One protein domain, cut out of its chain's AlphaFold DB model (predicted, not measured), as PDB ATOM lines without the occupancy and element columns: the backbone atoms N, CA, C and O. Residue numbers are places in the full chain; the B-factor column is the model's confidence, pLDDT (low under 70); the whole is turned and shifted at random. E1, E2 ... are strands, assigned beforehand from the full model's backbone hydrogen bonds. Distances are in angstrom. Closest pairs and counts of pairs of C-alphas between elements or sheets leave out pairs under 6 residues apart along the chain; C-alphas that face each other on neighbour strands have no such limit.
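Overview. This is residues 16 to 80 of the 89 residues of an uncharacterized protein of Brachypodium distachyon (UniProt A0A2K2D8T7). Little of the domain is regular: one twisted sheet of five strands makes a wall, and a long loop, residues 43 to 59, reaches beyond the end of E3. The 65 printed residues include 23 in named elements, E1 to E5, with no named helix: all strand. The mixed sheet runs E2 E1 E3 E4 E5. The whole is only just compact, close to loose, with a radius of gyration of the C-alphas of 12.7 A and spans of 36 by 25 by 22 A.

Arrangement. E3, residues 38 to 42, is parallel to E1, residues 16 to 19; N 19 and O 40, 2.8 A apart, are within hydrogen-bond range. E2, residues 25 to 28, forms an antiparallel hairpin with E1, with N 18 and O 25 at 2.8 A. E3, E4, residues 60 to 64, and E5, residues 67 to 71, form a meander of antiparallel hairpins, with N 41 and O 61 at 2.8 A, N 62 and O 70 at 2.9 A.

Along the chain. E1 begins at C-alpha 16 (40.084, 105.250, 301.371); E5 ends at C-alpha 71 (51.257, 108.000, 290.416). E3 measures 13.1 A, E4 13.5 A.

Size, cuts and confidence. The printed part has no cut. The E3 to E4 link is long. pLDDT is under 70 at residues 46 to 52, 67 and 72 to 77.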
ATOM      1  N   ILE A  16      38.861 104.617 301.842       88.69
ATOM      2  CA  ILE A  16      40.084 105.250 301.371       88.69
ATOM      3  C   ILE A  16      41.067 105.308 302.536       88.69
ATOM      4  O   ILE A  16      40.770 105.878 303.587       88.69
ATOM      5  N   ILE A  17      42.259 104.747 302.347       89.81
ATOM      6  CA  ILE A  17      43.331 104.810 303.343       89.81
ATOM      7  C   ILE A  17      44.407 105.757 302.828       89.81
ATOM      8  O   ILE A  17      45.086 105.458 301.851       89.81
ATOM      9  N   PHE A  18      44.610 106.876 303.514       86.81
ATOM     10  CA  PHE A  18      45.749 107.750 303.274       86.81
ATOM     11  C   PHE A  18      46.927 107.315 304.136       86.81
ATOM     12  O   PHE A  18      46.809 107.206 305.359       86.81
ATOM     13  N   VAL A  19      48.076 107.105 303.502       86.38
ATOM     14  CA  VAL A  19      49.337 106.757 304.154       86.38
ATOM     15  C   VAL A  19      50.366 107.825 303.823       86.38
ATOM     16  O   VAL A  19      50.837 107.964 302.695       86.38
ATOM     17  N   ALA A  20      50.743 108.579 304.843       79.81
ATOM     18  CA  ALA A  20      51.827 109.535 304.764       79.81
ATOM     19  C   ALA A  20      52.615 109.520 306.068       79.81
ATOM     20  O   ALA A  20      52.139 109.098 307.128       79.81
ATOM     21  N   ARG A  21      53.843 110.027 306.005       76.00
ATOM     22  CA  ARG A  21      54.694 110.157 307.180       76.00
ATOM     23  C   ARG A  21      53.963 110.943 308.280       76.00
ATOM     24  O   ARG A  21      53.628 112.109 308.100       76.00
ATOM     25  N   ARG A  22      53.772 110.299 309.441       72.62
ATOM     26  CA  ARG A  22      53.154 110.856 310.669       72.62
ATOM     27  C   ARG A  22      51.663 111.210 310.568       72.62
ATOM     28  O   ARG A  22      51.133 111.770 311.522       72.62
ATOM     29  N   CYS A  23      50.986 110.888 309.470       71.12
ATOM     30  CA  CYS A  23      49.555 111.137 309.325       71.12
ATOM     31  C   CYS A  23      48.948 110.077 308.404       71.12
ATOM     32  O   CYS A  23      48.839 110.284 307.198       71.12
ATOM     33  N   SER A  24      48.587 108.932 308.980       83.94
ATOM     34  CA  SER A  24      47.732 107.962 308.296       83.94
ATOM     35  C   SER A  24      46.290 108.188 308.727       83.94
ATOM     36  O   SER A  24      46.031 108.395 309.915       83.94
ATOM     37  N   ARG A  25      45.355 108.170 307.777       86.81
ATOM     38  CA  ARG A  25      43.918 108.338 308.038       86.81
ATOM     39  C   ARG A  25      43.102 107.396 307.167       86.81
ATOM     40  O   ARG A  25      43.538 107.020 306.085       86.81
ATOM     41  N   CYS A  26      41.927 107.030 307.657       89.00
ATOM     42  CA  CYS A  26      40.950 106.226 306.941       89.00
ATOM     43  C   CYS A  26      39.666 107.043 306.815       89.00
ATOM     44  O   CYS A  26      39.288 107.711 307.781       89.00
ATOM     45  N   PHE A  27      39.033 106.986 305.651       88.38
ATOM     46  CA  PHE A  27      37.769 107.652 305.373       88.38
ATOM     47  C   PHE A  27      36.838 106.740 304.581       88.38
ATOM     48  O   PHE A  27      37.302 105.807 303.917       88.38
ATOM     49  N   ASP A  28      35.547 107.057 304.605       90.69
ATOM     50  CA  ASP A  28      34.565 106.411 303.748       90.69
ATOM     51  C   ASP A  28      34.594 107.048 302.352       90.69
ATOM     52  O   ASP A  28      34.636 108.266 302.194       90.69
ATOM     53  N   LEU A  29      34.563 106.221 301.307       87.56
ATOM     54  CA  LEU A  29      34.586 106.649 299.904       87.56
ATOM     55  C   LEU A  29      33.406 107.564 299.560       87.56
ATOM     56  O   LEU A  29      33.518 108.397 298.664       87.56
ATOM     57  N   ILE A  30      32.284 107.424 300.272       88.75
ATOM     58  CA  ILE A  30      31.092 108.253 300.072       88.75
ATOM     59  C   ILE A  30      31.351 109.739 300.355       88.75
ATOM     60  O   ILE A  30      30.717 110.587 299.730       88.75
ATOM     61  N   ASP A  31      32.318 110.048 301.222       85.81
ATOM     62  CA  ASP A  31      32.710 111.422 301.541       85.81
ATOM     63  C   ASP A  31      33.590 112.045 300.443       85.81
ATOM     64  O   ASP A  31      33.763 113.260 300.407       85.81
ATOM     65  N   PHE A  32      34.106 111.235 299.510       81.31
ATOM     66  CA  PHE A  32      35.050 111.640 298.465       81.31
ATOM     67  C   PHE A  32      34.474 111.377 297.062       81.31
ATOM     68  O   PHE A  32      34.900 110.442 296.372       81.31
ATOM     69  N   PRO A  33      33.513 112.194 296.586       76.94
ATOM     70  CA  PRO A  33      32.916 112.018 295.267       76.94
ATOM     71  C   PRO A  33      33.973 112.108 294.155       76.94
ATOM     72  O   PRO A  33      34.709 113.086 294.039       76.94
ATOM     73  N   GLY A  34      34.043 111.068 293.318       77.44
ATOM     74  CA  GLY A  34      35.062 110.927 292.267       77.44
ATOM     75  C   GLY A  34      36.371 110.270 292.724       77.44
ATOM     76  O   GLY A  34      37.275 110.083 291.906       77.44
ATOM     77  N   GLY A  35      36.476 109.903 294.006       77.56
ATOM     78  CA  GLY A  35      37.495 108.993 294.516       77.56
ATOM     79  C   GLY A  35      37.248 107.543 294.088       77.56
ATOM     80  O   GLY A  35      36.221 107.207 293.499       77.56
ATOM     81  N   GLN A  36      38.206 106.678 294.405       82.69
ATOM     82  CA  GLN A  36      38.081 105.226 294.274       82.69
ATOM     83  C   GLN A  36      38.564 104.567 295.566       82.69
ATOM     84  O   GLN A  36      39.343 105.165 296.310       82.69
ATOM     85  N   ASP A  37      38.132 103.339 295.832       87.19
ATOM     86  CA  ASP A  37      38.684 102.569 296.936       87.19
ATOM     87  C   ASP A  37      40.180 102.309 296.697       87.19
ATOM     88  O   ASP A  37      40.636 101.984 295.594       87.19
ATOM     89  N   GLY A  38      40.986 102.517 297.734       88.19
ATOM     90  CA  GLY A  38      42.423 102.351 297.596       88.19
ATOM     91  C   GLY A  38      43.255 102.936 298.724       88.19
ATOM     92  O   GLY A  38      42.775 103.634 299.620       88.19
ATOM     93  N   VAL A  39      44.548 102.636 298.647       89.25
ATOM     94  CA  VAL A  39      45.582 103.201 299.507       89.25
ATOM     95  C   VAL A  39      46.229 104.363 298.768       89.25
ATOM     96  O   VAL A  39      46.993 104.178 297.820       89.25
ATOM     97  N   TYR A  40      45.919 105.569 299.213       87.31
ATOM     98  CA  TYR A  40      46.480 106.810 298.715       87.31
ATOM     99  C   TYR A  40      47.749 107.095 299.506       87.31
ATOM    100  O   TYR A  40      47.724 107.163 300.732       87.31
ATOM    101  N   TYR A  41      48.877 107.245 298.829       85.81
ATOM    102  CA  TYR A  41      50.165 107.396 299.491       85.81
ATOM    103  C   TYR A  41      50.922 108.624 299.002       85.81
ATOM    104  O   TYR A  41      50.798 109.048 297.852       85.81
ATOM    105  N   LEU A  42      51.746 109.166 299.896       83.56
ATOM    106  CA  LEU A  42      52.752 110.168 299.578       83.56
ATOM    107  C   LEU A  42      54.142 109.523 299.646       83.56
ATOM    108  O   LEU A  42      54.654 109.248 300.732       83.56
ATOM    109  N   ASP A  43      54.766 109.330 298.488       82.75
ATOM    110  CA  ASP A  43      56.179 108.968 298.357       82.75
ATOM    111  C   ASP A  43      57.045 110.216 298.578       82.75
ATOM    112  O   ASP A  43      57.570 110.825 297.644       82.75
ATOM    113  N   ASP A  44      57.173 110.633 299.840       73.31
ATOM    114  CA  ASP A  44      57.949 111.821 300.199       73.31
ATOM    115  C   ASP A  44      59.466 111.644 299.971       73.31
ATOM    116  O   ASP A  44      60.215 112.618 300.075       73.31
ATOM    117  N   ARG A  45      59.920 110.423 299.624       72.06
ATOM    118  CA  ARG A  45      61.324 110.011 299.418       72.06
ATOM    119  C   ARG A  45      62.279 110.538 300.492       72.06
ATOM    120  O   ARG A  45      63.470 110.714 300.235       72.06
ATOM    121  N   THR A  46      61.779 110.793 301.702       64.69
ATOM    122  CA  THR A  46      62.556 111.426 302.779       64.69
ATOM    123  C   THR A  46      63.416 110.440 303.565       64.69
ATOM    124  O   THR A  46      63.986 110.801 304.592       64.69
ATOM    125  N   THR A  47      63.571 109.201 303.090       56.19
ATOM    126  CA  THR A  47      64.314 108.145 303.793       56.19
ATOM    127  C   THR A  47      65.808 108.446 303.972       56.19
ATOM    128  O   THR A  47      66.441 107.780 304.786       56.19
ATOM    129  N   MET A  48      66.377 109.459 303.294       52.09
ATOM    130  CA  MET A  48      67.810 109.795 303.406       52.09
ATOM    131  C   MET A  48      68.161 111.258 303.705       52.09
ATOM    132  O   MET A  48      69.226 111.503 304.267       52.09
ATOM    133  N   THR A  49      67.326 112.246 303.381       53.31
ATOM    134  CA  THR A  49      67.711 113.657 303.541       53.31
ATOM    135  C   THR A  49      66.831 114.372 304.561       53.31
ATOM    136  O   THR A  49      65.620 114.500 304.415       53.31
ATOM    137  N   ARG A  50      67.465 114.910 305.613       55.31
ATOM    138  CA  ARG A  50      66.839 115.827 306.589       55.31
ATOM    139  C   ARG A  50      66.484 117.193 305.988       55.31
ATOM    140  O   ARG A  50      66.059 118.083 306.718       55.31
ATOM    141  N   THR A  51      66.705 117.389 304.691       60.97
ATOM    142  CA  THR A  51      66.410 118.643 304.008       60.97
ATOM    143  C   THR A  51      64.910 118.722 303.742       60.97
ATOM    144  O   THR A  51      64.384 117.841 303.058       60.97
ATOM    145  N   PRO A  52      64.220 119.759 304.240       64.88
ATOM    146  CA  PRO A  52      62.847 120.025 303.846       64.88
ATOM    147  C   PRO A  52      62.801 120.153 302.324       64.88
ATOM    148  O   PRO A  52      63.475 121.011 301.754       64.88
ATOM    149  N   ARG A  53      62.043 119.279 301.663       75.25
ATOM    150  CA  ARG A  53      61.748 119.407 300.237       75.25
ATOM    151  C   ARG A  53      60.266 119.726 300.067       75.25
ATOM    152  O   ARG A  53      59.461 119.220 300.850       75.25
ATOM    153  N   PRO A  54      59.893 120.533 299.066       77.19
ATOM    154  CA  PRO A  54      58.494 120.721 298.720       77.19
ATOM    155  C   PRO A  54      57.822 119.382 298.383       77.19
ATOM    156  O   PRO A  54      58.417 118.533 297.720       77.19
ATOM    157  N   TYR A  55      56.573 119.218 298.803       78.19
ATOM    158  CA  TYR A  55      55.701 118.130 298.388       78.19
ATOM    159  C   TYR A  55      55.357 118.294 296.908       78.19
ATOM    160  O   TYR A  55      54.731 119.285 296.521       78.19
ATOM    161  N   LEU A  56      55.770 117.343 296.069       78.62
ATOM    162  CA  LEU A  56      55.442 117.356 294.645       78.62
ATOM    163  C   LEU A  56      54.120 116.627 294.405       78.62
ATOM    164  O   LEU A  56      53.849 115.603 295.026       78.62
ATOM    165  N   CYS A  57      53.323 117.085 293.433       77.12
ATOM    166  CA  CYS A  57      52.146 116.323 293.003       77.12
ATOM    167  C   CYS A  57      52.516 114.900 292.571       77.12
ATOM    168  O   CYS A  57      51.833 113.960 292.956       77.12
ATOM    169  N   SER A  58      53.647 114.741 291.875       78.12
ATOM    170  CA  SER A  58      54.155 113.455 291.378       78.12
ATOM    171  C   SER A  58      54.593 112.466 292.460       78.12
ATOM    172  O   SER A  58      54.890 111.315 292.139       78.12
ATOM    173  N   ASP A  59      54.710 112.917 293.710       81.62
ATOM    174  CA  ASP A  59      54.997 112.042 294.848       81.62
ATOM    175  C   ASP A  59      53.741 111.303 295.318       81.62
ATOM    176  O   ASP A  59      53.830 110.325 296.053       81.62
ATOM    177  N   ASN A  60      52.563 111.744 294.886       82.19
ATOM    178  CA  ASN A  60      51.317 111.107 295.250       82.19
ATOM    179  C   ASN A  60      51.020 109.918 294.350       82.19
ATOM    180  O   ASN A  60      51.244 109.946 293.135       82.19
ATOM    181  N   GLY A  61      50.435 108.888 294.935       84.50
ATOM    182  CA  GLY A  61      49.886 107.790 294.171       84.50
ATOM    183  C   GLY A  61      48.743 107.102 294.879       84.50
ATOM    184  O   GLY A  61      48.424 107.388 296.030       84.50
ATOM    185  N   VAL A  62      48.130 106.189 294.145       85.94
ATOM    186  CA  VAL A  62      47.089 105.302 294.633       85.94
ATOM    187  C   VAL A  62      47.481 103.873 294.292       85.94
ATOM    188  O   VAL A  62      47.882 103.560 293.166       85.94
ATOM    189  N   TRP A  63      47.380 103.000 295.278       87.19
ATOM    190  CA  TRP A  63      47.252 101.573 295.058       87.19
ATOM    191  C   TRP A  63      45.773 101.218 295.164       87.19
ATOM    192  O   TRP A  63      45.094 101.670 296.082       87.19
ATOM    193  N   SER A  64      45.273 100.419 294.231       81.31
ATOM    194  CA  SER A  64      43.915  99.877 294.297       81.31
ATOM    195  C   SER A  64      43.972  98.390 293.961       81.31
ATOM    196  O   SER A  64      44.844  98.007 293.175       81.31
ATOM    197  N   PRO A  65      43.048  97.561 294.471       73.06
ATOM    198  CA  PRO A  65      43.023  96.123 294.184       73.06
ATOM    199  C   PRO A  65      43.030  95.800 292.680       73.06
ATOM    200  O   PRO A  65      43.561  94.780 292.254       73.06
ATOM    201  N   HIS A  66      42.485  96.703 291.859       71.31
ATOM    202  CA  HIS A  66      42.356  96.535 290.412       71.31
ATOM    203  C   HIS A  66      43.475  97.190 289.583       71.31
ATOM    204  O   HIS A  66      43.521  96.995 288.369       71.31
ATOM    205  N   GLN A  67      44.367  97.985 290.189       67.31
ATOM    206  CA  GLN A  67      45.428  98.699 289.466       67.31
ATOM    207  C   GLN A  67      46.760  98.618 290.214       67.31
ATOM    208  O   GLN A  67      46.889  99.062 291.357       67.31
ATOM    209  N   THR A  68      47.783  98.109 289.526       71.69
ATOM    210  CA  THR A  68      49.181  98.102 289.961       71.69
ATOM    211  C   THR A  68      49.702  99.537 290.045       71.69
ATOM    212  O   THR A  68      50.145 100.090 289.051       71.69
ATOM    213  N   ILE A  69      49.589 100.148 291.230       75.69
ATOM    214  CA  ILE A  69      50.214 101.412 291.671       75.69
ATOM    215  C   ILE A  69      50.280 102.514 290.597       75.69
ATOM    216  O   ILE A  69      51.155 102.535 289.729       75.69
ATOM    217  N   ARG A  70      49.431 103.536 290.719       74.69
ATOM    218  CA  ARG A  70      49.455 104.703 289.828       74.69
ATOM    219  C   ARG A  70      49.957 105.930 290.566       74.69
ATOM    220  O   ARG A  70      49.401 106.297 291.596       74.69
ATOM    221  N   ARG A  71      50.952 106.622 290.004       71.69
ATOM    222  CA  ARG A  71      51.257 108.000 290.416       71.69
ATOM    223  C   ARG A  71      50.161 108.920 289.891       71.69
ATOM    224  O   ARG A  71      49.876 108.916 288.692       71.69
ATOM    225  N   TRP A  72      49.524 109.663 290.788       65.69
ATOM    226  CA  TRP A  72      48.409 110.543 290.453       65.69
ATOM    227  C   TRP A  72      48.935 111.969 290.231       65.69
ATOM    228  O   TRP A  72      49.794 112.441 290.966       65.69
ATOM    229  N   PHE A  73      48.378 112.649 289.224       56.78
ATOM    230  CA  PHE A  73      48.620 114.048 288.841       56.78
ATOM    231  C   PHE A  73      49.976 114.306 288.162       56.78
ATOM    232  O   PHE A  73      51.023 114.435 288.793       56.78
ATOM    233  N   TRP A  74      49.935 114.480 286.837       51.22
ATOM    234  CA  TRP A  74      51.040 115.067 286.079       51.22
ATOM    235  C   TRP A  74      51.214 116.540 286.460       51.22
ATOM    236  O   TRP A  74      50.251 117.302 286.408       51.22
ATOM    237  N   TYR A  75      52.441 116.901 286.849       50.81
ATOM    238  CA  TYR A  75      52.988 118.262 286.978       50.81
ATOM    239  C   TYR A  75      51.976 119.357 287.375       50.81
ATOM    240  O   TYR A  75      51.834 120.375 286.705       50.81
ATOM    241  N   ARG A  76      51.258 119.164 288.483       55.66
ATOM    242  CA  ARG A  76      50.676 120.290 289.224       55.66
ATOM    243  C   ARG A  76      51.675 120.678 290.320       55.66
ATOM    244  O   ARG A  76      52.483 119.846 290.726       55.66
ATOM    245  N   GLY A  77      51.720 121.958 290.679       62.59
ATOM    246  CA  GLY A  77      52.837 122.590 291.395       62.59
ATOM    247  C   GLY A  77      53.294 121.913 292.695       62.59
ATOM    248  O   GLY A  77      52.661 121.000 293.226       62.59
ATOM    249  N   SER A  78      54.434 122.373 293.203       70.00
ATOM    250  CA  SER A  78      54.952 121.953 294.501       70.00
ATOM    251  C   SER A  78      54.307 122.749 295.639       70.00
ATOM    252  O   SER A  78      53.918 123.903 295.466       70.00
ATOM    253  N   SER A  79      54.204 122.139 296.817       72.56
ATOM    254  CA  SER A  79      53.727 122.794 298.038       72.56
ATOM    255  C   SER A  79      54.763 122.649 299.143       72.56
ATOM    256  O   SER A  79      55.320 121.576 299.349       72.56
ATOM    257  N   THR A  80      55.037 123.720 299.880       73.69
ATOM    258  CA  THR A  80      55.970 123.695 301.019       73.69
ATOM    259  C   THR A  80      55.293 123.324 302.338       73.69
ATOM    260  O   THR A  80      55.989 123.089 303.321       73.69
TER     261      THR A  80